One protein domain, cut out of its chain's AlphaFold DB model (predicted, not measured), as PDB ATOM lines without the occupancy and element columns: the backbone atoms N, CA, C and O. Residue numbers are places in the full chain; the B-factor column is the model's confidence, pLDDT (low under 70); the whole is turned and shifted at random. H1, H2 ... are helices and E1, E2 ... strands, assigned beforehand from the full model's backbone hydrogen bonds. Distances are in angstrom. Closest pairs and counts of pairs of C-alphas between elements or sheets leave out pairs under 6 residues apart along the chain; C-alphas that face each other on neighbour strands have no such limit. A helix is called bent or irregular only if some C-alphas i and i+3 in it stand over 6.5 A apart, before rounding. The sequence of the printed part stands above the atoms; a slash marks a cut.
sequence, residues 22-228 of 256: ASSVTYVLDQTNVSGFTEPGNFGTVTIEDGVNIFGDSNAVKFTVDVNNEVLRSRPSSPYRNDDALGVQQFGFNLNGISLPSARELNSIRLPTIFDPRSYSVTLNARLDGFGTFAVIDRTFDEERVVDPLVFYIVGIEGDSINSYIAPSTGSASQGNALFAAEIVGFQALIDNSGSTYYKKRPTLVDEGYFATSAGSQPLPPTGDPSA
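What this domain is: This is residues 22 to 228 of the 256 residues of an uncharacterized protein of Methylomonas sp. (UniProt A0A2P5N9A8). Amid little regular structure, two sheets sit face to face as a sandwich with crossed strands: E1-E2-E3-E7, and E5-E6-E4-E8-E9, curled like part of a barrel. Residues 195 to 200, between E8 and E9, stick out. The 207 printed residues run E1 to E7, H1, E8, E9, mostly strand, with 81 in named elements; both sheets are antiparallel. The whole is compact, radius of gyration of the C-alphas 17.7 A, spanning 60 by 38 by 35 A.

Where its parts are: E1 is residues 24 to 29, from C-alpha (45.983, 39.383, -31.300); E2 44 to 54; E3 57 to 67, 27.7 A; E4 87 to 93; E5 120 to 128; E6 132 to 139; E7 150 to 154; H1 162 to 165; E8 181 to 191; E9 204 to 212, ending at C-alpha (29.976, 39.147, -41.770).

How they stand to each other: E1, E2 and E3 form a meander, antiparallel neighbours in turn; N 27 and O 46 are 2.8 A apart, N 47 and O 64 2.8 A. In the folded sheet, bent back on itself, E5 and E6 face E8 and E9, with E4 as hinge. H1, too short for O i to N i+4 pairs, is on E1-E2-E3-E7, height 8.8 A, over E2.

The domain as a whole: The printed part has no cut. The link E4 to E5 is long, 26 residues. Mean pLDDT of the printed part is 81.6, with 53 residues under 70, among them 100 to 118.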
ATOM      1  N   ALA A  22      52.252  41.951 -28.373       66.75
ATOM      2  CA  ALA A  22      51.233  42.291 -29.343       66.75
ATOM      3  C   ALA A  22      50.026  41.391 -29.056       66.75
ATOM      4  O   ALA A  22      50.120  40.162 -29.123       66.75
ATOM      5  N   SER A  23      48.927  41.994 -28.608       87.50
ATOM      6  CA  SER A  23      47.684  41.258 -28.434       87.50
ATOM      7  C   SER A  23      47.150  40.957 -29.829       87.50
ATOM      8  O   SER A  23      47.304  41.774 -30.731       87.50
ATOM      9  N   SER A  24      46.581  39.772 -30.028       92.38
ATOM     10  CA  SER A  24      45.983  39.383 -31.300       92.38
ATOM     11  C   SER A  24      44.675  38.652 -31.048       92.38
ATOM     12  O   SER A  24      44.588  37.818 -30.141       92.38
ATOM     13  N   VAL A  25      43.653  38.974 -31.835       93.88
ATOM     14  CA  VAL A  25      42.348  38.308 -31.822       93.88
ATOM     15  C   VAL A  25      41.894  38.044 -33.249       93.88
ATOM     16  O   VAL A  25      42.130  38.865 -34.133       93.88
ATOM     17  N   THR A  26      41.212  36.921 -33.468       95.75
ATOM     18  CA  THR A  26      40.702  36.546 -34.792       95.75
ATOM     19  C   THR A  26      39.212  36.262 -34.725       95.75
ATOM     20  O   THR A  26      38.772  35.502 -33.871       95.75
ATOM     21  N   TYR A  27      38.438  36.825 -35.644       96.88
ATOM     22  CA  TYR A  27      37.009  36.562 -35.816       96.88
ATOM     23  C   TYR A  27      36.753  35.855 -37.144       96.88
ATOM     24  O   TYR A  27      37.541  35.996 -38.076       96.88
ATOM     25  N   VAL A  28      35.655  35.106 -37.232       97.19
ATOM     26  CA  VAL A  28      35.227  34.428 -38.464       97.19
ATOM     27  C   VAL A  28      34.081  35.205 -39.099       97.19
ATOM     28  O   VAL A  28      33.130  35.565 -38.406       97.19
ATOM     29  N   LEU A  29      34.159  35.422 -40.410       97.19
ATOM     30  CA  LEU A  29      33.022  35.833 -41.227       97.19
ATOM     31  C   LEU A  29      32.179  34.581 -41.509       97.19
ATOM     32  O   LEU A  29      32.531  33.767 -42.366       97.19
ATOM     33  N   ASP A  30      31.125  34.379 -40.723       96.62
ATOM     34  CA  ASP A  30      30.302  33.164 -40.685       96.62
ATOM     35  C   ASP A  30      28.863  33.356 -41.184       96.62
ATOM     36  O   ASP A  30      28.121  32.376 -41.294       96.62
ATOM     37  N   GLN A  31      28.489  34.582 -41.543       95.31
ATOM     38  CA  GLN A  31      27.225  34.942 -42.186       95.31
ATOM     39  C   GLN A  31      27.460  35.481 -43.597       95.31
ATOM     40  O   GLN A  31      28.533  36.006 -43.897       95.31
ATOM     41  N   THR A  32      26.449  35.387 -44.455       95.19
ATOM     42  CA  THR A  32      26.442  35.928 -45.811       95.19
ATOM     43  C   THR A  32      25.033  36.298 -46.286       95.19
ATOM     44  O   THR A  32      24.027  35.707 -45.903       95.19
ATOM     45  N   ASN A  33      24.928  37.298 -47.151       92.94
ATOM     46  CA  ASN A  33      23.683  37.608 -47.859       92.94
ATOM     47  C   ASN A  33      23.499  36.749 -49.133       92.94
ATOM     48  O   ASN A  33      22.453  36.809 -49.787       92.94
ATOM     49  N   VAL A  34      24.504  35.950 -49.509       90.88
ATOM     50  CA  VAL A  34      24.522  35.203 -50.767       90.88
ATOM     51  C   VAL A  34      23.835  33.854 -50.605       90.88
ATOM     52  O   VAL A  34      24.317  32.940 -49.933       90.88
ATOM     53  N   SER A  35      22.713  33.683 -51.302       87.69
ATOM     54  CA  SER A  35      22.029  32.393 -51.369       87.69
ATOM     55  C   SER A  35      22.909  31.324 -52.028       87.69
ATOM     56  O   SER A  35      23.499  31.573 -53.078       87.69
ATOM     57  N   GLY A  36      22.920  30.117 -51.460       83.88
ATOM     58  CA  GLY A  36      23.687  28.973 -51.972       83.88
ATOM     59  C   GLY A  36      24.865  28.579 -51.081       83.88
ATOM     60  O   GLY A  36      25.359  27.459 -51.191       83.88
ATOM     61  N   PHE A  37      25.261  29.449 -50.152       88.12
ATOM     62  CA  PHE A  37      26.120  29.069 -49.038       88.12
ATOM     63  C   PHE A  37      25.293  28.583 -47.847       88.12
ATOM     64  O   PHE A  37      24.168  29.029 -47.618       88.12
ATOM     65  N   THR A  38      25.862  27.648 -47.091       86.25
ATOM     66  CA  THR A  38      25.277  27.165 -45.839       86.25
ATOM     67  C   THR A  38      25.847  27.977 -44.683       86.25
ATOM     68  O   THR A  38      27.066  28.060 -44.541       86.25
ATOM     69  N   GLU A  39      24.976  28.531 -43.845       83.88
ATOM     70  CA  GLU A  39      25.355  29.229 -42.615       83.88
ATOM     71  C   GLU A  39      25.179  28.331 -41.372       83.88
ATOM     72  O   GLU A  39      24.230  27.537 -41.329       83.88
ATOM     73  N   PRO A  40      26.030  28.469 -40.333       83.75
ATOM     74  CA  PRO A  40      27.233  29.307 -40.295       83.75
ATOM     75  C   PRO A  40      28.377  28.709 -41.134       83.75
ATOM     76  O   PRO A  40      28.597  27.496 -41.124       83.75
ATOM     77  N   GLY A  41      29.101  29.565 -41.857       89.75
ATOM     78  CA  GLY A  41      30.264  29.196 -42.674       89.75
ATOM     79  C   GLY A  41      31.588  29.696 -42.091       89.75
ATOM     80  O   GLY A  41      31.622  30.349 -41.059       89.75
ATOM     81  N   ASN A  42      32.704  29.399 -42.755       94.81
ATOM     82  CA  ASN A  42      33.962  30.122 -42.550       94.81
ATOM     83  C   ASN A  42      34.347  30.727 -43.898       94.81
ATOM     84  O   ASN A  42      35.060  30.090 -44.669       94.81
ATOM     85  N   PHE A  43      33.798  31.896 -44.207       95.44
ATOM     86  CA  PHE A  43      34.008  32.580 -45.486       95.44
ATOM     87  C   PHE A  43      35.293  33.412 -45.491       95.44
ATOM     88  O   PHE A  43      35.815  33.753 -46.546       95.44
ATOM     89  N   GLY A  44      35.833  33.692 -44.311       96.31
ATOM     90  CA  GLY A  44      37.078  34.410 -44.119       96.31
ATOM     91  C   GLY A  44      37.304  34.701 -42.644       96.31
ATOM     92  O   GLY A  44      36.448  34.424 -41.796       96.31
ATOM     93  N   THR A  45      38.455  35.277 -42.334       97.19
ATOM     94  CA  THR A  45      38.815  35.679 -40.978       97.19
ATOM     95  C   THR A  45      39.232  37.140 -40.927       97.19
ATOM     96  O   THR A  45      39.716  37.715 -41.896       97.19
ATOM     97  N   VAL A  46      39.020  37.750 -39.764       97.06
ATOM     98  CA  VAL A  46      39.487  39.097 -39.435       97.06
ATOM     99  C   VAL A  46      40.411  38.972 -38.241       97.06
ATOM    100  O   VAL A  46      39.946  38.718 -37.130       97.06
ATOM    101  N   THR A  47      41.709  39.148 -38.458       96.00
ATOM    102  CA  THR A  47      42.716  39.193 -37.399       96.00
ATOM    103  C   THR A  47      43.083  40.636 -37.097       96.00
ATOM    104  O   THR A  47      43.435  41.397 -37.998       96.00
ATOM    105  N   ILE A  48      43.017  41.001 -35.820       95.00
ATOM    106  CA  ILE A  48      43.404  42.313 -35.308       95.00
ATOM    107  C   ILE A  48      44.606  42.112 -34.397       95.00
ATOM    108  O   ILE A  48      44.543  41.295 -33.481       95.00
ATOM    109  N   GLU A  49      45.683  42.845 -34.648       93.62
ATOM    110  CA  GLU A  49      46.912  42.827 -33.857       93.62
ATOM    111  C   GLU A  49      47.173  44.232 -33.300       93.62
ATOM    112  O   GLU A  49      47.132  45.209 -34.045       93.62
ATOM    113  N   ASP A  50      47.440  44.336 -32.003       91.75
ATOM    114  CA  ASP A  50      47.794  45.575 -31.298       91.75
ATOM    115  C   ASP A  50      49.305  45.635 -31.031       91.75
ATOM    116  O   ASP A  50      49.973  44.600 -30.993       91.75
ATOM    117  N   GLY A  51      49.857  46.826 -30.802       86.81
ATOM    118  CA  GLY A  51      51.260  47.017 -30.435       86.81
ATOM    119  C   GLY A  51      52.238  46.764 -31.583       86.81
ATOM    120  O   GLY A  51      53.405  46.430 -31.352       86.81
ATOM    121  N   VAL A  52      51.778  46.875 -32.834       87.62
ATOM    122  CA  VAL A  52      52.643  46.713 -34.004       87.62
ATOM    123  C   VAL A  52      53.457  47.990 -34.185       87.62
ATOM    124  O   VAL A  52      52.903  49.073 -34.316       87.62
ATOM    125  N   ASN A  53      54.788  47.883 -34.232       86.56
ATOM    126  CA  ASN A  53      55.631  49.046 -34.509       86.56
ATOM    127  C   ASN A  53      55.707  49.304 -36.015       86.56
ATOM    128  O   ASN A  53      56.452  48.630 -36.734       86.56
ATOM    129  N   ILE A  54      54.947  50.286 -36.491       84.38
ATOM    130  CA  ILE A  54      54.964  50.701 -37.890       84.38
ATOM    131  C   ILE A  54      54.996  52.224 -37.992       84.38
ATOM    132  O   ILE A  54      54.328  52.939 -37.254       84.38
ATOM    133  N   PHE A  55      55.822  52.747 -38.899       85.00
ATOM    134  CA  PHE A  55      55.998  54.193 -39.107       85.00
ATOM    135  C   PHE A  55      56.375  54.998 -37.844       85.00
ATOM    136  O   PHE A  55      56.158  56.206 -37.798       85.00
ATOM    137  N   GLY A  56      56.978  54.351 -36.840       86.00
ATOM    138  CA  GLY A  56      57.349  54.986 -35.572       86.00
ATOM    139  C   GLY A  56      56.209  55.078 -34.555       86.00
ATOM    140  O   GLY A  56      56.431  55.607 -33.469       86.00
ATOM    141  N   ASP A  57      55.032  54.550 -34.882       85.12
ATOM    142  CA  ASP A  57      53.951  54.326 -33.933       85.12
ATOM    143  C   ASP A  57      54.082  52.919 -33.341       85.12
ATOM    144  O   ASP A  57      54.016  51.930 -34.068       85.12
ATOM    145  N   SER A  58      54.320  52.830 -32.031       87.62
ATOM    146  CA  SER A  58      54.423  51.562 -31.302       87.62
ATOM    147  C   SER A  58      53.074  50.983 -30.883       87.62
ATOM    148  O   SER A  58      53.049  49.869 -30.369       87.62
ATOM    149  N   ASN A  59      51.993  51.739 -31.060       86.94
ATOM    150  CA  ASN A  59      50.638  51.373 -30.663       86.94
ATOM    151  C   ASN A  59      49.743  51.160 -31.893       86.94
ATOM    152  O   ASN A  59      48.526  51.203 -31.784       86.94
ATOM    153  N   ALA A  60      50.329  50.954 -33.076       90.06
ATOM    154  CA  ALA A  60      49.531  50.764 -34.272       90.06
ATOM    155  C   ALA A  60      48.717  49.473 -34.189       90.06
ATOM    156  O   ALA A  60      49.240  48.411 -33.826       90.06
ATOM    157  N   VAL A  61      47.468  49.555 -34.643       91.56
ATOM    158  CA  VAL A  61      46.585  48.400 -34.771       91.56
ATOM    159  C   VAL A  61      46.576  47.925 -36.217       91.56
ATOM    160  O   VAL A  61      46.237  48.668 -37.140       91.56
ATOM    161  N   LYS A  62      46.962  46.671 -36.430       93.00
ATOM    162  CA  LYS A  62      46.977  46.015 -37.737       93.00
ATOM    163  C   LYS A  62      45.728  45.160 -37.902       93.00
ATOM    164  O   LYS A  62      45.409  44.349 -37.040       93.00
ATOM    165  N   PHE A  63      45.090  45.279 -39.055       94.75
ATOM    166  CA  PHE A  63      44.039  44.386 -39.514       94.75
ATOM    167  C   PHE A  63      44.569  43.504 -40.635       94.75
ATOM    168  O   PHE A  63      45.279  43.973 -41.526       94.75
ATOM    169  N   THR A  64      44.193  42.231 -40.595       94.88
ATOM    170  CA  THR A  64      44.372  41.267 -41.681       94.88
ATOM    171  C   THR A  64      43.026  40.604 -41.931       94.88
ATOM    172  O   THR A  64      42.486  39.959 -41.035       94.88
ATOM    173  N   VAL A  65      42.473  40.793 -43.124       95.81
ATOM    174  CA  VAL A  65      41.224  40.173 -43.567       95.81
ATOM    175  C   VAL A  65      41.582  39.150 -44.634       95.81
ATOM    176  O   VAL A  65      42.040  39.522 -45.712       95.81
ATOM    177  N   ASP A  66      41.423  37.877 -44.296       95.38
ATOM    178  CA  ASP A  66      41.835  36.737 -45.115       95.38
ATOM    179  C   ASP A  66      40.596  35.994 -45.617       95.38
ATOM    180  O   ASP A  66      39.691  35.679 -44.835       95.38
ATOM    181  N   VAL A  67      40.515  35.753 -46.922       94.38
ATOM    182  CA  VAL A  67      39.365  35.107 -47.555       94.38
ATOM    183  C   VAL A  67      39.563  33.593 -47.548       94.38
ATOM    184  O   VAL A  67      40.619  33.065 -47.892       94.38
ATOM    185  N   ASN A  68      38.529  32.832 -47.175       94.06
ATOM    186  CA  ASN A  68      38.628  31.375 -47.210       94.06
ATOM    187  C   ASN A  68      38.437  30.846 -48.637       94.06
ATOM    188  O   ASN A  68      37.335  30.463 -49.048       94.06
ATOM    189  N   ASN A  69      39.543  30.754 -49.366       88.44
ATOM    190  CA  ASN A  69      39.586  30.299 -50.755       88.44
ATOM    191  C   ASN A  69      39.109  28.846 -50.947       88.44
ATOM    192  O   ASN A  69      38.676  28.472 -52.040       88.44
ATOM    193  N   GLU A  70      39.122  28.011 -49.899       87.81
ATOM    194  CA  GLU A  70      38.592  26.645 -49.977       87.81
ATOM    195  C   GLU A  70      37.062  26.595 -49.987       87.81
ATOM    196  O   GLU A  70      36.490  25.687 -50.601       87.81
ATOM    197  N   VAL A  71      36.418  27.551 -49.307       85.38
ATOM    198  CA  VAL A  71      34.957  27.697 -49.226       85.38
ATOM    199  C   VAL A  71      34.441  28.524 -50.398       85.38
ATOM    200  O   VAL A  71      33.462  28.145 -51.039       85.38
ATOM    201  N   LEU A  72      35.141  29.607 -50.731       84.50
ATOM    202  CA  LEU A  72      34.770  30.557 -51.779       84.50
ATOM    203  C   LEU A  72      35.356  30.207 -53.148       84.50
ATOM    204  O   LEU A  72      35.520  31.092 -53.984       84.50
ATOM    205  N   ARG A  73      35.655  28.918 -53.380       72.62
ATOM    206  CA  ARG A  73      36.363  28.421 -54.571       72.62
ATOM    207  C   ARG A  73      35.979  29.196 -55.826       72.62
ATOM    208  O   ARG A  73      34.822  29.156 -56.255       72.62
ATOM    209  N   SER A  74      36.975  29.780 -56.483       58.84
ATOM    210  CA  SER A  74      36.869  30.122 -57.893       58.84
ATOM    211  C   SER A  74      36.551  28.824 -58.646       58.84
ATOM    212  O   SER A  74      37.401  27.939 -58.793       58.84
ATOM    213  N   ARG A  75      35.300  28.624 -59.084       51.59
ATOM    214  CA  ARG A  75      35.037  27.584 -60.089       51.59
ATOM    215  C   ARG A  75      35.940  27.890 -61.293       51.59
ATOM    216  O   ARG A  75      36.128  29.070 -61.580       51.59
ATOM    217  N   PRO A  76      36.504  26.864 -61.960       49.09
ATOM    218  CA  PRO A  76      37.574  27.050 -62.930       49.09
ATOM    219  C   PRO A  76      37.153  28.094 -63.952       49.09
ATOM    220  O   PRO A  76      36.065  27.950 -64.521       49.09
ATOM    221  N   SER A  77      37.996  29.125 -64.072       46.91
ATOM    222  CA  SER A  77      37.973  30.201 -65.052       46.91
ATOM    223  C   SER A  77      36.769  30.123 -65.974       46.91
ATOM    224  O   SER A  77      36.724  29.376 -66.958       46.91
ATOM    225  N   SER A  78      35.787  30.986 -65.705       55.12
ATOM    226  CA  SER A  78      35.122  31.582 -66.857       55.12
ATOM    227  C   SER A  78      36.258  32.014 -67.790       55.12
ATOM    228  O   SER A  78      37.132  32.743 -67.328       55.12
ATOM    229  N   PRO A  79      36.304  31.592 -69.065       59.91
ATOM    230  CA  PRO A  79      37.396  31.968 -69.968       59.91
ATOM    231  C   PRO A  79      37.501  33.491 -70.176       59.91
ATOM    232  O   PRO A  79      38.378  33.957 -70.894       59.91
ATOM    233  N   TYR A  80      36.591  34.253 -69.565       59.84
ATOM    234  CA  TYR A  80      36.500  35.700 -69.578       59.84
ATOM    235  C   TYR A  80      36.896  36.378 -68.256       59.84
ATOM    236  O   TYR A  80      36.928  37.603 -68.230       59.84
ATOM    237  N   ARG A  81      37.165  35.644 -67.164       59.88
ATOM    238  CA  ARG A  81      37.649  36.226 -65.900       59.88
ATOM    239  C   ARG A  81      38.977  35.591 -65.515       59.88
ATOM    240  O   ARG A  81      39.083  34.371 -65.442       59.88
ATOM    241  N   ASN A  82      39.969  36.441 -65.272       59.69
ATOM    242  CA  ASN A  82      41.230  36.028 -64.677       59.69
ATOM    243  C   ASN A  82      40.926  35.512 -63.263       59.69
ATOM    244  O   ASN A  82      40.211  36.179 -62.514       59.69
ATOM    245  N   ASP A  83      41.447  34.339 -62.906       60.19
ATOM    246  CA  ASP A  83      41.242  33.708 -61.592       60.19
ATOM    247  C   ASP A  83      41.841  34.543 -60.425       60.19
ATOM    248  O   ASP A  83      41.655  34.209 -59.260       60.19
ATOM    249  N   ASP A  84      42.492  35.672 -60.728       65.56
ATOM    250  CA  ASP A  84      43.110  36.617 -59.783       65.56
ATOM    251  C   ASP A  84      42.117  37.627 -59.164       65.56
ATOM    252  O   ASP A  84      42.523  38.589 -58.513       65.56
ATOM    253  N   ALA A  85      40.812  37.457 -59.401       78.75
ATOM    254  CA  ALA A  85      39.783  38.412 -58.989       78.75
ATOM    255  C   ALA A  85      39.112  38.088 -57.641       78.75
ATOM    256  O   ALA A  85      38.156  38.783 -57.298       78.75
ATOM    257  N   LEU A  86      39.557  37.055 -56.904       87.88
ATOM    258  CA  LEU A  86      39.026  36.705 -55.577       87.88
ATOM    259  C   LEU A  86      39.683  37.542 -54.473       87.88
ATOM    260  O   LEU A  86      40.907  37.579 -54.367       87.88
ATOM    261  N   GLY A  87      38.877  38.224 -53.658       91.19
ATOM    262  CA  GLY A  87      39.392  39.024 -52.549       91.19
ATOM    263  C   GLY A  87      38.405  40.040 -51.992       91.19
ATOM    264  O   GLY A  87      37.242  40.098 -52.392       91.19
ATOM    265  N   VAL A  88      38.888  40.848 -51.048       91.94
ATOM    266  CA  VAL A  88      38.091  41.857 -50.342       91.94
ATOM    267  C   VAL A  88      38.063  43.159 -51.140       91.94
ATOM    268  O   VAL A  88      39.113  43.743 -51.433       91.94
ATOM    269  N   GLN A  89      36.859  43.625 -51.468       91.12
ATOM    270  CA  GLN A  89      36.620  44.917 -52.111       91.12
ATOM    271  C   GLN A  89      36.327  46.011 -51.080       91.12
ATOM    272  O   GLN A  89      36.928  47.086 -51.135       91.12
ATOM    273  N   GLN A  90      35.456  45.709 -50.115       93.44
ATOM    274  CA  GLN A  90      35.117  46.598 -49.006       93.44
ATOM    275  C   GLN A  90      35.273  45.872 -47.680       93.44
ATOM    276  O   GLN A  90      34.933  44.697 -47.562       93.44
ATOM    277  N   PHE A  91      35.737  46.585 -46.659       95.50
ATOM    278  CA  PHE A  91      35.806  46.063 -45.299       95.50
ATOM    279  C   PHE A  91      35.248  47.062 -44.295       95.50
ATOM    280  O   PHE A  91      35.713  48.197 -44.213       95.50
ATOM    281  N   GLY A  92      34.263  46.625 -43.519       95.31
ATOM    282  CA  GLY A  92      33.599  47.398 -42.486       95.31
ATOM    283  C   GLY A  92      33.951  46.923 -41.087       95.31
ATOM    284  O   GLY A  92      33.861  45.739 -40.765       95.31
ATOM    285  N   PHE A  93      34.270  47.888 -40.236       95.00
ATOM    286  CA  PHE A  93      34.466  47.727 -38.800       95.00
ATOM    287  C   PHE A  93      33.768  48.872 -38.059       95.00
ATOM    288  O   PHE A  93      33.331  49.852 -38.665       95.00
ATOM    289  N   ASN A  94      33.637  48.761 -36.740       92.06
ATOM    290  CA  ASN A  94      33.072  49.823 -35.912       92.06
ATOM    291  C   ASN A  94      34.019  50.215 -34.795       92.06
ATOM    292  O   ASN A  94      34.937  49.485 -34.434       92.06
ATOM    293  N   LEU A  95      33.755  51.386 -34.236       90.44
ATOM    294  CA  LEU A  95      34.532  51.957 -33.154       90.44
ATOM    295  C   LEU A  95      33.789  51.793 -31.834       90.44
ATOM    296  O   LEU A  95      32.587  52.054 -31.754       90.44
ATOM    297  N   ASN A  96      34.516  51.434 -30.785       91.62
ATOM    298  CA  ASN A  96      34.004  51.337 -29.428       91.62
ATOM    299  C   ASN A  96      34.647  52.408 -28.543       91.62
ATOM    300  O   ASN A  96      35.805  52.293 -28.147       91.62
ATOM    301  N   GLY A  97      33.903  53.472 -28.239       83.44
ATOM    302  CA  GLY A  97      34.357  54.514 -27.309       83.44
ATOM    303  C   GLY A  97      35.496  55.404 -27.822       83.44
ATOM    304  O   GLY A  97      35.907  56.313 -27.105       83.44
ATOM    305  N   ILE A  98      35.964  55.195 -29.055       83.00
ATOM    306  CA  ILE A  98      36.911  56.077 -29.739       83.00
ATOM    307  C   ILE A  98      36.215  56.805 -30.888       83.00
ATOM    308  O   ILE A  98      35.296  56.285 -31.521       83.00
ATOM    309  N   SER A  99      36.645  58.033 -31.154       77.12
ATOM    310  CA  SER A  99      36.261  58.751 -32.367       77.12
ATOM    311  C   SER A  99      37.381  58.584 -33.380       77.12
ATOM    312  O   SER A  99      38.536  58.840 -33.045       77.12
ATOM    313  N   LEU A 100      37.056  58.180 -34.609       67.56
ATOM    314  CA  LEU A 100      38.029  58.296 -35.687       67.56
ATOM    315  C   LEU A 100      38.367  59.785 -35.854       67.56
ATOM    316  O   LEU A 100      37.455  60.623 -35.791       67.56
ATOM    317  N   PRO A 101      39.646  60.123 -36.085       60.47
ATOM    318  CA  PRO A 101      40.011  61.432 -36.596       60.47
ATOM    319  C   PRO A 101      39.120  61.763 -37.799       60.47
ATOM    320  O   PRO A 101      38.689  60.868 -38.532       60.47
ATOM    321  N   SER A 102      38.795  63.041 -37.986       57.56
ATOM    322  CA  SER A 102      37.913  63.471 -39.077       57.56
ATOM    323  C   SER A 102      38.374  62.887 -40.423       57.56
ATOM    324  O   SER A 102      39.558  62.630 -40.604       57.56
ATOM    325  N   ALA A 103      37.493  62.710 -41.418       47.09
ATOM    326  CA  ALA A 103      37.868  62.109 -42.713       47.09
ATOM    327  C   ALA A 103      39.067  62.798 -43.429       47.09
ATOM    328  O   ALA A 103      39.668  62.240 -44.339       47.09
ATOM    329  N   ARG A 104      39.465  64.008 -43.015       42.75
ATOM    330  CA  ARG A 104      40.692  64.683 -43.480       42.75
ATOM    331  C   ARG A 104      41.990  64.173 -42.840       42.75
ATOM    332  O   ARG A 104      43.060  64.382 -43.403       42.75
ATOM    333  N   GLU A 105      41.906  63.522 -41.691       49.91
ATOM    334  CA  GLU A 105      43.019  62.962 -40.921       49.91
ATOM    335  C   GLU A 105      43.217  61.463 -41.182       49.91
ATOM    336  O   GLU A 105      44.117  60.871 -40.601       49.91
ATOM    337  N   LEU A 106      42.488  60.882 -42.148       51.97
ATOM    338  CA  LEU A 106      42.653  59.517 -42.683       51.97
ATOM    339  C   LEU A 106      44.057  59.196 -43.233       51.97
ATOM    340  O   LEU A 106      44.318  58.077 -43.661       51.97
ATOM    341  N   ASN A 107      44.999  60.134 -43.134       52.50
ATOM    342  CA  ASN A 107      46.422  59.817 -43.073       52.50
ATOM    343  C   ASN A 107      46.777  58.855 -41.917       52.50
ATOM    344  O   ASN A 107      47.855  58.274 -41.928       52.50
ATOM    345  N   SER A 108      45.922  58.677 -40.916       55.34
ATOM    346  CA  SER A 108      46.090  57.663 -39.872       55.34
ATOM    347  C   SER A 108      45.869  56.235 -40.368       55.34
ATOM    348  O   SER A 108      46.357  55.303 -39.742       55.34
ATOM    349  N   ILE A 109      45.175  56.028 -41.490       60.12
ATOM    350  CA  ILE A 109      45.032  54.693 -42.069       60.12
ATOM    351  C   ILE A 109      46.123  54.523 -43.114       60.12
ATOM    352  O   ILE A 109      46.154  55.183 -44.156       60.12
ATOM    353  N   ARG A 110      47.084  53.660 -42.794       65.44
ATOM    354  CA  ARG A 110      48.194  53.335 -43.680       65.44
ATOM    355  C   ARG A 110      47.943  51.965 -44.262       65.44
ATOM    356  O   ARG A 110      47.818  50.976 -43.548       65.44
ATOM    357  N   LEU A 111      47.884  51.919 -45.580       62.91
ATOM    358  CA  LEU A 111      47.854  50.668 -46.312       62.91
ATOM    359  C   LEU A 111      49.292  50.205 -46.567       62.91
ATOM    360  O   LEU A 111      50.202  51.040 -46.613       62.91
ATOM    361  N   PRO A 112      49.525  48.892 -46.716       54.91
ATOM    362  CA  PRO A 112      50.822  48.362 -47.088       54.91
ATOM    363  C   PRO A 112      51.337  49.095 -48.325       54.91
ATOM    364  O   PRO A 112      50.605  49.284 -49.294       54.91
ATOM    365  N   THR A 113      52.622  49.445 -48.322       49.78
ATOM    366  CA  THR A 113      53.335  50.149 -49.408       49.78
ATOM    367  C   THR A 113      53.279  49.463 -50.780       49.78
ATOM    368  O   THR A 113      53.795  50.008 -51.750       49.78
ATOM    369  N   ILE A 114      52.687  48.268 -50.869       48.09
ATOM    370  CA  ILE A 114      52.472  47.520 -52.114       48.09
ATOM    371  C   ILE A 114      51.294  48.106 -52.919       48.09
ATOM    372  O   ILE A 114      51.249  47.941 -54.136       48.09
ATOM    373  N   PHE A 115      50.376  48.839 -52.278       52.84
ATOM    374  CA  PHE A 115      49.216  49.450 -52.932       52.84
ATOM    375  C   PHE A 115      49.395  50.957 -53.114       52.84
ATOM    376  O   PHE A 115      49.988  51.623 -52.266       52.84
ATOM    377  N   ASP A 116      48.866  51.503 -54.216       59.41
ATOM    378  CA  ASP A 116      48.729  52.952 -54.362       59.41
ATOM    379  C   ASP A 116      47.744  53.430 -53.278       59.41
ATOM    380  O   ASP A 116      46.570  53.053 -53.317       59.41
ATOM    381  N   PRO A 117      48.178  54.235 -52.291       60.19
ATOM    382  CA  PRO A 117      47.301  54.714 -51.225       60.19
ATOM    383  C   PRO A 117      46.133  55.565 -51.750       60.19
ATOM    384  O   PRO A 117      45.198  55.830 -51.004       60.19
ATOM    385  N   ARG A 118      46.155  55.986 -53.024       64.25
ATOM    386  CA  ARG A 118      45.034  56.668 -53.685       64.25
ATOM    387  C   ARG A 118      43.875  55.739 -54.045       64.25
ATOM    388  O   ARG A 118      42.813  56.249 -54.377       64.25
ATOM    389  N   SER A 119      44.072  54.423 -54.005       73.38
ATOM    390  CA  SER A 119      43.052  53.442 -54.390       73.38
ATOM    391  C   SER A 119      42.082  53.095 -53.268       73.38
ATOM    392  O   SER A 119      41.249  52.220 -53.453       73.38
ATOM    393  N   TYR A 120      42.181  53.726 -52.099       77.12
ATOM    394  CA  TYR A 120      41.292  53.445 -50.982       77.12
ATOM    395  C   TYR A 120      40.749  54.730 -50.380       77.12
ATOM    396  O   TYR A 120      41.439  55.741 -50.249       77.12
ATOM    397  N   SER A 121      39.491  54.657 -49.986       83.62
ATOM    398  CA  SER A 121      38.777  55.688 -49.260       83.62
ATOM    399  C   SER A 121      38.204  55.083 -47.987       83.62
ATOM    400  O   SER A 121      38.005  53.873 -47.903       83.62
ATOM    401  N   VAL A 122      37.959  55.917 -46.980       85.12
ATOM    402  CA  VAL A 122      37.247  55.474 -45.782       85.12
ATOM    403  C   VAL A 122      35.966  56.267 -45.661       85.12
ATOM    404  O   VAL A 122      35.984  57.498 -45.585       85.12
ATOM    405  N   THR A 123      34.856  55.544 -45.638       88.38
ATOM    406  CA  THR A 123      33.512  56.096 -45.532       88.38
ATOM    407  C   THR A 123      32.937  55.735 -44.173       88.38
ATOM    408  O   THR A 123      32.837  54.567 -43.809       88.38
ATOM    409  N   LEU A 124      32.545  56.745 -43.401       88.75
ATOM    410  CA  LEU A 124      31.895  56.540 -42.108       88.75
ATOM    411  C   LEU A 124      30.389  56.331 -42.291       88.75
ATOM    412  O   LEU A 124      29.764  57.011 -43.103       88.75
ATOM    413  N   ASN A 125      29.804  55.456 -41.474       89.50
ATOM    414  CA  ASN A 125      28.375  55.118 -41.482       89.50
ATOM    415  C   ASN A 125      27.879  54.544 -42.823       89.50
ATOM    416  O   ASN A 125      26.708  54.709 -43.177       89.50
ATOM    417  N   ALA A 126      28.756  53.874 -43.571       91.94
ATOM    418  CA  ALA A 126      28.380  53.159 -44.783       91.94
ATOM    419  C   ALA A 126      27.677  51.845 -44.426       91.94
ATOM    420  O   ALA A 126      27.982  51.212 -43.415       91.94
ATOM    421  N   ARG A 127      26.700  51.448 -45.242       93.12
ATOM    422  CA  ARG A 127      26.000  50.172 -45.086       93.12
ATOM    423  C   ARG A 127      26.747  49.087 -45.849       93.12
ATOM    424  O   ARG A 127      26.956  49.256 -47.042       93.12
ATOM    425  N   LEU A 128      27.057  47.989 -45.169       90.62
ATOM    426  CA  LEU A 128      27.442  46.722 -45.792       90.62
ATOM    427  C   LEU A 128      26.253  45.787 -45.634       90.62
ATOM    428  O   LEU A 128      25.666  45.720 -44.546       90.62
ATOM    429  N   ASP A 129      25.789  45.235 -46.748       79.00
ATOM    430  CA  ASP A 129      24.375  44.911 -46.882       79.00
ATOM    431  C   ASP A 129      23.887  43.869 -45.856       79.00
ATOM    432  O   ASP A 129      24.607  42.980 -45.436       79.00
ATOM    433  N   GLY A 130      22.683  44.066 -45.312       83.56
ATOM    434  CA  GLY A 130      22.106  43.180 -44.288       83.56
ATOM    435  C   GLY A 130      22.715  43.251 -42.875       83.56
ATOM    436  O   GLY A 130      21.994  42.957 -41.914       83.56
ATOM    437  N   PHE A 131      23.961  43.715 -42.725       90.69
ATOM    438  CA  PHE A 131      24.750  43.613 -41.487       90.69
ATOM    439  C   PHE A 131      24.882  44.907 -40.682       90.69
ATOM    440  O   PHE A 131      25.514  44.902 -39.629       90.69
ATOM    441  N   GLY A 132      24.284  46.011 -41.138       90.69
ATOM    442  CA  GLY A 132      24.222  47.285 -40.412       90.69
ATOM    443  C   GLY A 132      25.055  48.391 -41.056       90.69
ATOM    444  O   GLY A 132      25.188  48.454 -42.277       90.69
ATOM    445  N   THR A 133      25.550  49.317 -40.240       90.94
ATOM    446  CA  THR A 133      26.405  50.439 -40.663       90.94
ATOM    447  C   THR A 133      27.774  50.363 -40.003       90.94
ATOM    448  O   THR A 133      27.872  49.944 -38.849       90.94
ATOM    449  N   PHE A 134      28.800  50.771 -40.751       92.00
ATOM    450  CA  PHE A 134      30.214  50.597 -40.430       92.00
ATOM    451  C   PHE A 134      31.040  51.832 -40.810       92.00
ATOM    452  O   PHE A 134      30.625  52.659 -41.630       92.00
ATOM    453  N   ALA A 135      32.244  51.933 -40.250       88.44
ATOM    454  CA  ALA A 135      33.356  52.588 -40.926       88.44
ATOM    455  C   ALA A 135      33.899  51.609 -41.973       88.44
ATOM    456  O   ALA A 135      34.353  50.521 -41.624       88.44
ATOM    457  N   VAL A 136      33.802  51.976 -43.247       86.62
ATOM    458  CA  VAL A 136      34.150  51.110 -44.374       86.62
ATOM    459  C   VAL A 136      35.410  51.622 -45.040       86.62
ATOM    460  O   VAL A 136      35.465  52.784 -45.438       86.62
ATOM    461  N   ILE A 137      36.402  50.750 -45.179       85.75
ATOM    462  CA  ILE A 137      37.505  50.921 -46.117       85.75
ATOM    463  C   ILE A 137      37.006  50.411 -47.464       85.75
ATOM    464  O   ILE A 137      36.686  49.233 -47.603       85.75
ATOM    465  N   ASP A 138      36.914  51.322 -48.422       85.31
ATOM    466  CA  ASP A 138      36.376  51.084 -49.753       85.31
ATOM    467  C   ASP A 138      37.453  51.345 -50.801       85.31
ATOM    468  O   ASP A 138      38.104  52.401 -50.800       85.31
ATOM    469  N   ARG A 139      37.652  50.384 -51.699       80.50
ATOM    470  CA  ARG A 139      38.610  50.520 -52.784       80.50
ATOM    471  C   ARG A 139      38.012  51.377 -53.902       80.50
ATOM    472  O   ARG A 139      37.119  50.972 -54.636       80.50
ATOM    473  N   THR A 140      38.578  52.562 -54.080       69.56
ATOM    474  CA  THR A 140      38.258  53.468 -55.181       69.56
ATOM    475  C   THR A 140      39.124  53.109 -56.398       69.56
ATOM    476  O   THR A 140      40.327  53.352 -56.400       69.56
ATOM    477  N   PHE A 141      38.488  52.577 -57.446       56.22
ATOM    478  CA  PHE A 141      38.980  52.363 -58.823       56.22
ATOM    479  C   PHE A 141      39.568  50.992 -59.229       56.22
ATOM    480  O   PHE A 141      40.406  50.397 -58.549       56.22
ATOM    481  N   ASP A 142      39.097  50.606 -60.426       57.31
ATOM    482  CA  ASP A 142      39.322  49.447 -61.298       57.31
ATOM    483  C   ASP A 142      39.041  48.058 -60.694       57.31
ATOM    484  O   ASP A 142      39.820  47.519 -59.910       57.31
ATOM    485  N   GLU A 143      37.927  47.466 -61.154       56.09
ATOM    486  CA  GLU A 143      37.358  46.136 -60.836       56.09
ATOM    487  C   GLU A 143      38.355  44.961 -60.934       56.09
ATOM    488  O   GLU A 143      38.049  43.841 -60.536       56.09
ATOM    489  N   GLU A 144      39.557  45.185 -61.465       59.09
ATOM    490  CA  GLU A 144      40.529  44.135 -61.778       59.09
ATOM    491  C   GLU A 144      41.501  43.802 -60.646       59.09
ATOM    492  O   GLU A 144      42.312  42.887 -60.786       59.09
ATOM    493  N   ARG A 145      41.483  44.536 -59.532       66.69
ATOM    494  CA  ARG A 145      42.383  44.240 -58.415       66.69
ATOM    495  C   ARG A 145      41.592  44.226 -57.129       66.69
ATOM    496  O   ARG A 145      41.263  45.263 -56.573       66.69
ATOM    497  N   VAL A 146      41.333  43.042 -56.626       78.31
ATOM    498  CA  VAL A 146      40.931  42.830 -55.237       78.31
ATOM    499  C   VAL A 146      42.155  42.400 -54.449       78.31
ATOM    500  O   VAL A 146      43.219  42.173 -55.031       78.31
ATOM    501  N   VAL A 147      42.055  42.388 -53.125       80.62
ATOM    502  CA  VAL A 147      43.191  42.024 -52.279       80.62
ATOM    503  C   VAL A 147      42.796  40.888 -51.360       80.62
ATOM    504  O   VAL A 147      41.797  40.980 -50.651       80.62
ATOM    505  N   ASP A 148      43.616  39.846 -51.377       85.50
ATOM    506  CA  ASP A 148      43.536  38.716 -50.468       85.50
ATOM    507  C   ASP A 148      44.964  38.304 -50.043       85.50
ATOM    508  O   ASP A 148      45.768  37.933 -50.907       85.50
ATOM    509  N   PRO A 149      45.344  38.439 -48.758       92.12
ATOM    510  CA  PRO A 149      44.572  39.062 -47.683       92.12
ATOM    511  C   PRO A 149      44.611  40.597 -47.763       92.12
ATOM    512  O   PRO A 149      45.658  41.195 -48.039       92.12
ATOM    513  N   LEU A 150      43.501  41.266 -47.436       91.12
ATOM    514  CA  LEU A 150      43.494  42.713 -47.208       91.12
ATOM    515  C   LEU A 150      44.185  43.016 -45.872       91.12
ATOM    516  O   LEU A 150      43.686  42.670 -44.804       91.12
ATOM    517  N   VAL A 151      45.321  43.710 -45.928       91.00
ATOM    518  CA  VAL A 151      46.065  44.158 -44.742       91.00
ATOM    519  C   VAL A 151      46.029  45.677 -44.671       91.00
ATOM    520  O   VAL A 151      46.270  46.338 -45.678       91.00
ATOM    521  N   PHE A 152      45.769  46.245 -43.494       90.00
ATOM    522  CA  PHE A 152      45.865  47.687 -43.257       90.00
ATOM    523  C   PHE A 152      46.208  47.997 -41.799       90.00
ATOM    524  O   PHE A 152      46.110  47.135 -40.928       90.00
ATOM    525  N   TYR A 153      46.628  49.234 -41.541       90.62
ATOM    526  CA  TYR A 153      47.048  49.696 -40.223       90.62
ATOM    527  C   TYR A 153      46.296  50.964 -39.844       90.62
ATOM    528  O   TYR A 153      46.128  51.856 -40.679       90.62
ATOM    529  N   ILE A 154      45.906  51.063 -38.580       89.12
ATOM    530  CA  ILE A 154      45.436  52.288 -37.947       89.12
ATOM    531  C   ILE A 154      46.575  52.792 -37.056       89.12
ATOM    532  O   ILE A 154      47.056  52.060 -36.196       89.12
ATOM    533  N   VAL A 155      47.053  54.008 -37.324       88.88
ATOM    534  CA  VAL A 155      48.182  54.652 -36.632       88.88
ATOM    535  C   VAL A 155      47.805  56.047 -36.135       88.88
ATOM    536  O   VAL A 155      46.927  56.707 -36.687       88.88
ATOM    537  N   GLY A 156      48.528  56.555 -35.144       86.06
ATOM    538  CA  GLY A 156      48.422  57.925 -34.653       86.06
ATOM    539  C   GLY A 156      47.202  58.185 -33.772       86.06
ATOM    540  O   GLY A 156      46.845  59.349 -33.583       86.06
ATOM    541  N   ILE A 157      46.561  57.137 -33.248       86.88
ATOM    542  CA  ILE A 157      45.482  57.248 -32.265       86.88
ATOM    543  C   ILE A 157      46.067  56.902 -30.898       86.88
ATOM    544  O   ILE A 157      46.525  55.798 -30.657       86.88
ATOM    545  N   GLU A 158      46.117  57.874 -29.993       86.88
ATOM    546  CA  GLU A 158      46.691  57.642 -28.670       86.88
ATOM    547  C   GLU A 158      45.730  56.826 -27.795       86.88
ATOM    548  O   GLU A 158      44.586  57.228 -27.568       86.88
ATOM    549  N   GLY A 159      46.218  55.704 -27.261       86.50
ATOM    550  CA  GLY A 159      45.481  54.876 -26.305       86.50
ATOM    551  C   GLY A 159      44.370  54.029 -26.925       86.50
ATOM    552  O   GLY A 159      43.506  53.547 -26.186       86.50
ATOM    553  N   ASP A 160      44.366  53.851 -28.248       90.69
ATOM    554  CA  ASP A 160      43.575  52.792 -28.851       90.69
ATOM    555  C   ASP A 160      44.139  51.411 -28.490       90.69
ATOM    556  O   ASP A 160      45.209  51.252 -27.903       90.69
ATOM    557  N   SER A 161      43.313  50.406 -28.733       91.62
ATOM    558  CA  SER A 161      43.648  49.001 -28.550       91.62
ATOM    559  C   SER A 161      42.748  48.166 -29.447       91.62
ATOM    560  O   SER A 161      41.783  48.681 -30.016       91.62
ATOM    561  N   ILE A 162      42.958  46.852 -29.495       93.25
ATOM    562  CA  ILE A 162      42.026  45.916 -30.154       93.25
ATOM    563  C   ILE A 162      40.554  46.169 -29.773       93.25
ATOM    564  O   ILE A 162      39.682  46.210 -30.640       93.25
ATOM    565  N   ASN A 163      40.265  46.396 -28.486       93.44
ATOM    566  CA  ASN A 163      38.890  46.579 -28.001       93.44
ATOM    567  C   ASN A 163      38.228  47.853 -28.533       93.44
ATOM    568  O   ASN A 163      37.000  47.942 -28.540       93.44
ATOM    569  N   SER A 164      39.025  48.819 -28.986       93.44
ATOM    570  CA  SER A 164      38.546  50.063 -29.579       93.44
ATOM    571  C   SER A 164      37.911  49.848 -30.953       93.44
ATOM    572  O   SER A 164      37.165  50.714 -31.408       93.44
ATOM    573  N   TYR A 165      38.153  48.700 -31.589       93.44
ATOM    574  CA  TYR A 165      37.678  48.384 -32.938       93.44
ATOM    575  C   TYR A 165      36.736  47.177 -33.004       93.44
ATOM    576  O   TYR A 165      36.355  46.730 -34.085       93.44
ATOM    577  N   ILE A 166      36.355  46.641 -31.845       93.88
ATOM    578  CA  ILE A 166      35.378  45.560 -31.731       93.88
ATOM    579  C   ILE A 166      34.088  46.166 -31.188       93.88
ATOM    580  O   ILE A 166      33.856  46.221 -29.979       93.88
ATOM    581  N   ALA A 167      33.248  46.642 -32.098       94.19
ATOM    582  CA  ALA A 167      31.909  47.122 -31.787       94.19
ATOM    583  C   ALA A 167      30.890  46.489 -32.741       94.19
ATOM    584  O   ALA A 167      31.173  46.347 -33.930       94.19
ATOM    585  N   PRO A 168      29.688  46.136 -32.254       94.69
ATOM    586  CA  PRO A 168      28.584  45.806 -33.138       94.69
ATOM    587  C   PRO A 168      28.260  46.987 -34.052       94.69
ATOM    588  O   PRO A 168      28.308  48.147 -33.633       94.69
ATOM    589  N   SER A 169      27.875  46.676 -35.280       93.56
ATOM    590  CA  SER A 169      27.323  47.637 -36.220       93.56
ATOM    591  C   SER A 169      26.080  48.317 -35.673       93.56
ATOM    592  O   SER A 169      25.405  47.840 -34.755       93.56
ATOM    593  N   THR A 170      25.784  49.488 -36.232       91.44
ATOM    594  CA  THR A 170      24.602  50.258 -35.838       91.44
ATOM    595  C   THR A 170      23.546  50.270 -36.940       91.44
ATOM    596  O   THR A 170      23.795  49.879 -38.083       91.44
ATOM    597  N   GLY A 171      22.346  50.744 -36.609       88.69
ATOM    598  CA  GLY A 171      21.217  50.805 -37.535       88.69
ATOM    599  C   GLY A 171      20.359  49.538 -37.533       88.69
ATOM    600  O   GLY A 171      20.423  48.715 -36.625       88.69
ATOM    601  N   SER A 172      19.482  49.427 -38.531       85.38
ATOM    602  CA  SER A 172      18.568  48.290 -38.683       85.38
ATOM    603  C   SER A 172      19.187  47.239 -39.605       85.38
ATOM    604  O   SER A 172      19.024  47.323 -40.821       85.38
ATOM    605  N   ALA A 173      19.908  46.282 -39.021       88.56
ATOM    606  CA  ALA A 173      20.446  45.113 -39.712       88.56
ATOM    607  C   ALA A 173      19.430  43.958 -39.682       88.56
ATOM    608  O   ALA A 173      18.942  43.583 -38.615       88.56
ATOM    609  N   SER A 174      19.098  43.384 -40.840       88.06
ATOM    610  CA  SER A 174      18.155  42.259 -40.931       88.06
ATOM    611  C   SER A 174      18.749  40.940 -40.434       88.06
ATOM    612  O   SER A 174      17.999  40.085 -39.971       88.06
ATOM    613  N   GLN A 175      20.074  40.783 -40.503       86.19
ATOM    614  CA  GLN A 175      20.798  39.578 -40.066       86.19
ATOM    615  C   GLN A 175      21.401  39.718 -38.653       86.19
ATOM    616  O   GLN A 175      22.066  38.810 -38.156       86.19
ATOM    617  N   GLY A 176      21.103  40.830 -37.973       90.38
ATOM    618  CA  GLY A 176      21.708  41.206 -36.700       90.38
ATOM    619  C   GLY A 176      22.921  42.119 -36.881       90.38
ATOM    620  O   GLY A 176      23.458  42.264 -37.976       90.38
ATOM    621  N   ASN A 177      23.324  42.779 -35.796       92.81
ATOM    622  CA  ASN A 177      24.448  43.709 -35.829       92.81
ATOM    623  C   ASN A 177      25.771  42.942 -35.722       92.81
ATOM    624  O   ASN A 177      26.122  42.454 -34.643       92.81
ATOM    625  N   ALA A 178      26.481  42.834 -36.841       95.69
ATOM    626  CA  ALA A 178      27.785  42.188 -36.927       95.69
ATOM    627  C   ALA A 178      28.906  43.067 -36.347       95.69
ATOM    628  O   ALA A 178      28.802  44.291 -36.341       95.69
ATOM    629  N   LEU A 179      29.999  42.454 -35.888       95.69
ATOM    630  CA  LEU A 179      31.228  43.156 -35.499       95.69
ATOM    631  C   LEU A 179      31.998  43.644 -36.732       95.69
ATOM    632  O   LEU A 179      32.403  44.804 -36.798       95.69
ATOM    633  N   PHE A 180      32.142  42.762 -37.723       97.12
ATOM    634  CA  PHE A 180      32.818  43.037 -38.989       97.12
ATOM    635  C   PHE A 180      31.965  42.563 -40.156       97.12
ATOM    636  O   PHE A 180      31.228  41.581 -40.028       97.12
ATOM    637  N   ALA A 181      32.109  43.234 -41.291       97.25
ATOM    638  CA  ALA A 181      31.554  42.794 -42.559       97.25
ATOM    639  C   ALA A 181      32.540  43.092 -43.692       97.25
ATOM    640  O   ALA A 181      33.313  44.043 -43.618       97.25
ATOM    641  N   ALA A 182      32.520  42.283 -44.738       96.50
ATOM    642  CA  ALA A 182      33.340  42.447 -45.921       96.50
ATOM    643  C   ALA A 182      32.487  42.221 -47.167       96.50
ATOM    644  O   ALA A 182      31.709  41.272 -47.214       96.50
ATOM    645  N   GLU A 183      32.658  43.070 -48.172       95.31
ATOM    646  CA  GLU A 183      32.268  42.744 -49.540       95.31
ATOM    647  C   GLU A 183      33.419  41.952 -50.155       95.31
ATOM    648  O   GLU A 183      34.538  42.458 -50.294       95.31
ATOM    649  N   ILE A 184      33.155  40.689 -50.467       93.44
ATOM    650  CA  ILE A 184      34.096  39.800 -51.140       93.44
ATOM    651  C   ILE A 184      33.602  39.647 -52.570       93.44
ATOM    652  O   ILE A 184      32.405  39.492 -52.801       93.44
ATOM    653  N   VAL A 185      34.514  39.667 -53.533       91.25
ATOM    654  CA  VAL A 185      34.192  39.452 -54.947       91.25
ATOM    655  C   VAL A 185      35.095  38.386 -55.549       91.25
ATOM    656  O   VAL A 185      36.050  37.952 -54.914       91.25
ATOM    657  N   GLY A 186      34.769  37.930 -56.757       86.94
ATOM    658  CA  GLY A 186      35.549  36.954 -57.522       86.94
ATOM    659  C   GLY A 186      35.306  35.491 -57.179       86.94
ATOM    660  O   GLY A 186      35.999  34.626 -57.713       86.94
ATOM    661  N   PHE A 187      34.320  35.184 -56.337       87.75
ATOM    662  CA  PHE A 187      33.854  33.809 -56.141       87.75
ATOM    663  C   PHE A 187      32.755  33.457 -57.160       87.75
ATOM    664  O   PHE A 187      32.407  34.253 -58.026       87.75
ATOM    665  N   GLN A 188      32.219  32.236 -57.118       82.94
ATOM    666  CA  GLN A 188      31.019  31.877 -57.882       82.94
ATOM    667  C   GLN A 188      30.058  31.071 -57.014       82.94
ATOM    668  O   GLN A 188      30.303  29.896 -56.737       82.94
ATOM    669  N   ALA A 189      28.932  31.676 -56.641       83.31
ATOM    670  CA  ALA A 189      27.828  30.981 -55.990       83.31
ATOM    671  C   ALA A 189      26.720  30.657 -57.001       83.31
ATOM    672  O   ALA A 189      26.368  31.471 -57.858       83.31
ATOM    673  N   LEU A 190      26.166  29.446 -56.906       78.69
ATOM    674  CA  LEU A 190      24.975  29.067 -57.662       78.69
ATOM    675  C   LEU A 190      23.750  29.555 -56.893       78.69
ATOM    676  O   LEU A 190      23.445  29.011 -55.833       78.69
ATOM    677  N   ILE A 191      23.015  30.524 -57.445       77.75
ATOM    678  CA  ILE A 191      21.689  30.824 -56.908       77.75
ATOM    679  C   ILE A 191      20.700  29.791 -57.440       77.75
ATOM    680  O   ILE A 191      20.466  29.693 -58.655       77.75
ATOM    681  N   ASP A 192      20.060  29.075 -56.515       71.00
ATOM    682  CA  ASP A 192      18.879  28.275 -56.803       71.00
ATOM    683  C   ASP A 192      17.736  29.190 -57.226       71.00
ATOM    684  O   ASP A 192      16.909  29.681 -56.459       71.00
ATOM    685  N   ASN A 193      17.655  29.372 -58.533       68.81
ATOM    686  CA  ASN A 193      16.563  30.027 -59.206       68.81
ATOM    687  C   ASN A 193      15.311  29.107 -59.190       68.81
ATOM    688  O   ASN A 193      14.640  28.944 -60.196       68.81
ATOM    689  N   SER A 194      14.920  28.462 -58.099       66.06
ATOM    690  CA  SER A 194      13.753  27.556 -58.123       66.06
ATOM    691  C   SER A 194      12.406  28.296 -58.300       66.06
ATOM    692  O   SER A 194      11.433  27.696 -58.745       66.06
ATOM    693  N   GLY A 195      12.354  29.620 -58.070       65.62
ATOM    694  CA  GLY A 195      11.106  30.409 -58.013       65.62
ATOM    695  C   GLY A 195      10.736  31.310 -59.207       65.62
ATOM    696  O   GLY A 195       9.858  32.149 -59.065       65.62
ATOM    697  N   SER A 196      11.370  31.201 -60.379       63.38
ATOM    698  CA  SER A 196      10.989  32.019 -61.560       63.38
ATOM    699  C   SER A 196      10.587  31.130 -62.728       63.38
ATOM    700  O   SER A 196      11.272  30.172 -63.080       63.38
ATOM    701  N   THR A 197       9.417  31.440 -63.265       69.06
ATOM    702  CA  THR A 197       8.607  30.591 -64.140       69.06
ATOM    703  C   THR A 197       8.834  30.860 -65.626       69.06
ATOM    704  O   THR A 197       8.272  30.150 -66.454       69.06
ATOM    705  N   TYR A 198       9.647  31.861 -65.987       64.81
ATOM    706  CA  TYR A 198       9.599  32.447 -67.333       64.81
ATOM    707  C   TYR A 198      10.705  32.030 -68.319       64.81
ATOM    708  O   TYR A 198      10.511  32.198 -69.518       64.81
ATOM    709  N   TYR A 199      11.820  31.426 -67.889       57.31
ATOM    710  CA  TYR A 199      12.867  30.950 -68.811       57.31
ATOM    711  C   TYR A 199      13.515  29.652 -68.316       57.31
ATOM    712  O   TYR A 199      13.644  29.450 -67.112       57.31
ATOM    713  N   LYS A 200      13.938  28.765 -69.235       54.19
ATOM    714  CA  LYS A 200      14.774  27.586 -68.921       54.19
ATOM    715  C   LYS A 200      16.052  28.072 -68.232       54.19
ATOM    716  O   LYS A 200      16.946  28.612 -68.880       54.19
ATOM    717  N   LYS A 201      16.088  27.931 -66.910       56.28
ATOM    718  CA  LYS A 201      17.058  28.576 -66.032       56.28
ATOM    719  C   LYS A 201      18.435  27.970 -66.156       56.28
ATOM    720  O   LYS A 201      18.695  26.872 -65.672       56.28
ATOM    721  N   ARG A 202      19.338  28.738 -66.753       63.19
ATOM    722  CA  ARG A 202      20.736  28.634 -66.361       63.19
ATOM    723  C   ARG A 202      20.833  29.130 -64.910       63.19
ATOM    724  O   ARG A 202      20.127  30.084 -64.569       63.19
ATOM    725  N   PRO A 203      21.618  28.473 -64.049       68.69
ATOM    726  CA  PRO A 203      21.917  29.030 -62.739       68.69
ATOM    727  C   PRO A 203      22.511  30.430 -62.927       68.69
ATOM    728  O   PRO A 203      23.370  30.622 -63.790       68.69
ATOM    729  N   THR A 204      22.000  31.406 -62.174       76.56
ATOM    730  CA  THR A 204      22.634  32.724 -62.096       76.56
ATOM    731  C   THR A 204      23.864  32.552 -61.223       76.56
ATOM    732  O   THR A 204      23.760  32.012 -60.121       76.56
ATOM    733  N   LEU A 205      25.016  32.949 -61.752       78.94
ATOM    734  CA  LEU A 205      26.246  33.018 -60.983       78.94
ATOM    735  C   LEU A 205      26.276  34.372 -60.288       78.94
ATOM    736  O   LEU A 205      26.052  35.391 -60.939       78.94
ATOM    737  N   VAL A 206      26.513  34.345 -58.984       84.75
ATOM    738  CA  VAL A 206      26.870  35.526 -58.200       84.75
ATOM    739  C   VAL A 206      28.363  35.477 -57.967       84.75
ATOM    740  O   VAL A 206      28.877  34.429 -57.565       84.75
ATOM    741  N   ASP A 207      29.026  36.588 -58.241       87.75
ATOM    742  CA  ASP A 207      30.466  36.765 -58.114       87.75
ATOM    743  C   ASP A 207      30.865  37.865 -57.128       87.75
ATOM    744  O   ASP A 207      32.043  38.198 -57.036       87.75
ATOM    745  N   GLU A 208      29.907  38.375 -56.360       91.94
ATOM    746  CA  GLU A 208      30.097  39.347 -55.285       91.94
ATOM    747  C   GLU A 208      29.093  39.113 -54.156       91.94
ATOM    748  O   GLU A 208      27.987  38.614 -54.370       91.94
ATOM    749  N   GLY A 209      29.474  39.426 -52.926       93.56
ATOM    750  CA  GLY A 209      28.607  39.214 -51.780       93.56
ATOM    751  C   GLY A 209      29.162  39.804 -50.507       93.56
ATOM    752  O   GLY A 209      30.365  40.030 -50.380       93.56
ATOM    753  N   TYR A 210      28.275  40.007 -49.543       95.62
ATOM    754  CA  TYR A 210      28.644  40.490 -48.227       95.62
ATOM    755  C   TYR A 210      28.725  39.317 -47.263       95.62
ATOM    756  O   TYR A 210      27.871  38.424 -47.245       95.62
ATOM    757  N   PHE A 211      29.775  39.336 -46.457       96.00
ATOM    758  CA  PHE A 211      30.097  38.316 -45.476       96.00
ATOM    759  C   PHE A 211      30.401  38.994 -44.155       96.00
ATOM    760  O   PHE A 211      31.114  39.994 -44.125       96.00
ATOM    761  N   ALA A 212      29.874  38.476 -43.056       97.06
ATOM    762  CA  ALA A 212      29.976  39.147 -41.770       97.06
ATOM    763  C   ALA A 212      30.135  38.170 -40.619       97.06
ATOM    764  O   ALA A 212      29.859  36.981 -40.744       97.06
ATOM    765  N   THR A 213      30.575  38.687 -39.478       96.88
ATOM    766  CA  THR A 213      30.510  37.950 -38.214       96.88
ATOM    767  C   THR A 213      29.071  37.878 -37.709       96.88
ATOM    768  O   THR A 213      28.363  38.887 -37.721       96.88
ATOM    769  N   SER A 214      28.685  36.763 -37.112       93.38
ATOM    770  CA  SER A 214      27.418  36.606 -36.417       93.38
ATOM    771  C   SER A 214      27.303  37.520 -35.197       93.38
ATOM    772  O   SER A 214      28.284  37.890 -34.540       93.38
ATOM    773  N   ALA A 215      26.067  37.905 -34.875       86.56
ATOM    774  CA  ALA A 215      25.788  38.704 -33.689       86.56
ATOM    775  C   ALA A 215      26.243  37.953 -32.423       86.56
ATOM    776  O   ALA A 215      25.777  36.853 -32.135       86.56
ATOM    777  N   GLY A 216      27.150  38.562 -31.654       85.44
ATOM    778  CA  GLY A 216      27.726  37.943 -30.454       85.44
ATOM    779  C   GLY A 216      28.878  36.969 -30.722       85.44
ATOM    780  O   GLY A 216      29.293  36.275 -29.788       85.44
ATOM    781  N   SER A 217      29.404  36.934 -31.954       89.12
ATOM    782  CA  SER A 217      30.595  36.163 -32.314       89.12
ATOM    783  C   SER A 217      31.722  36.379 -31.298       89.12
ATOM    784  O   SER A 217      32.007  37.503 -30.873       89.12
ATOM    785  N   GLN A 218      32.318  35.272 -30.861       92.50
ATOM    786  CA  GLN A 218      33.460  35.270 -29.955       92.50
ATOM    787  C   GLN A 218      34.740  35.129 -30.778       92.50
ATOM    788  O   GLN A 218      34.721  34.435 -31.799       92.50
ATOM    789  N   PRO A 219      35.855  35.744 -30.349       92.69
ATOM    790  CA  PRO A 219      37.123  35.529 -31.021       92.69
ATOM    791  C   PRO A 219      37.477  34.038 -30.988       92.69
ATOM    792  O   PRO A 219      37.237  33.343 -29.993       92.69
ATOM    793  N   LEU A 220      38.060  33.547 -32.077       90.81
ATOM    794  CA  LEU A 220      38.670  32.230 -32.119       90.81
ATOM    795  C   LEU A 220      39.720  32.126 -31.009       90.81
ATOM    796  O   LEU A 220      40.431  33.101 -30.736       90.81
ATOM    797  N   PRO A 221      39.860  30.946 -30.378       86.62
ATOM    798  CA  PRO A 221      40.984  30.715 -29.491       86.62
ATOM    799  C   PRO A 221      42.287  30.977 -30.267       86.62
ATOM    800  O   PRO A 221      42.361  30.611 -31.444       86.62
ATOM    801  N   PRO A 222      43.300  31.603 -29.638       80.62
ATOM    802  CA  PRO A 222      44.561  31.889 -30.305       80.62
ATOM    803  C   PRO A 222      45.122  30.602 -30.918       80.62
ATOM    804  O   PRO A 222      45.334  29.604 -30.226       80.62
ATOM    805  N   THR A 223      45.291  30.602 -32.238       71.81
ATOM    806  CA  THR A 223      45.780  29.447 -32.994       71.81
ATOM    807  C   THR A 223      47.298  29.511 -33.052       71.81
ATOM    808  O   THR A 223      47.900  29.991 -34.003       71.81
ATOM    809  N   GLY A 224      47.931  29.050 -31.979       67.62
ATOM    810  CA  GLY A 224      49.382  28.994 -31.862       67.62
ATOM    811  C   GLY A 224      49.836  29.316 -30.450       67.62
ATOM    812  O   GLY A 224      49.217  30.119 -29.752       67.62
ATOM    813  N   ASP A 225      50.931  28.687 -30.033       62.88
ATOM    814  CA  ASP A 225      51.645  29.164 -28.858       62.88
ATOM    815  C   ASP A 225      52.147  30.583 -29.171       62.88
ATOM    816  O   ASP A 225      52.713  30.790 -30.253       62.88
ATOM    817  N   PRO A 226      51.937  31.573 -28.282       63.72
ATOM    818  CA  PRO A 226      52.465  32.912 -28.503       63.72
ATOM    819  C   PRO A 226      53.964  32.794 -28.781       63.72
ATOM    820  O   PRO A 226      54.665  32.061 -28.078       63.72
ATOM    821  N   SER A 227      54.458  33.474 -29.825       56.78
ATOM    822  CA  SER A 227      55.885  33.426 -30.142       56.78
ATOM    823  C   SER A 227      56.650  33.847 -28.893       56.78
ATOM    824  O   SER A 227      56.468  34.974 -28.428       56.78
ATOM    825  N   ALA A 228      57.449  32.944 -28.323       64.69
ATOM    826  CA  ALA A 228      58.200  33.239 -27.113       64.69
ATOM    827  C   ALA A 228      59.116  34.435 -27.396       64.69
ATOM    828  O   ALA A 228      60.103  34.308 -28.124       64.69
TER     829      ALA A 228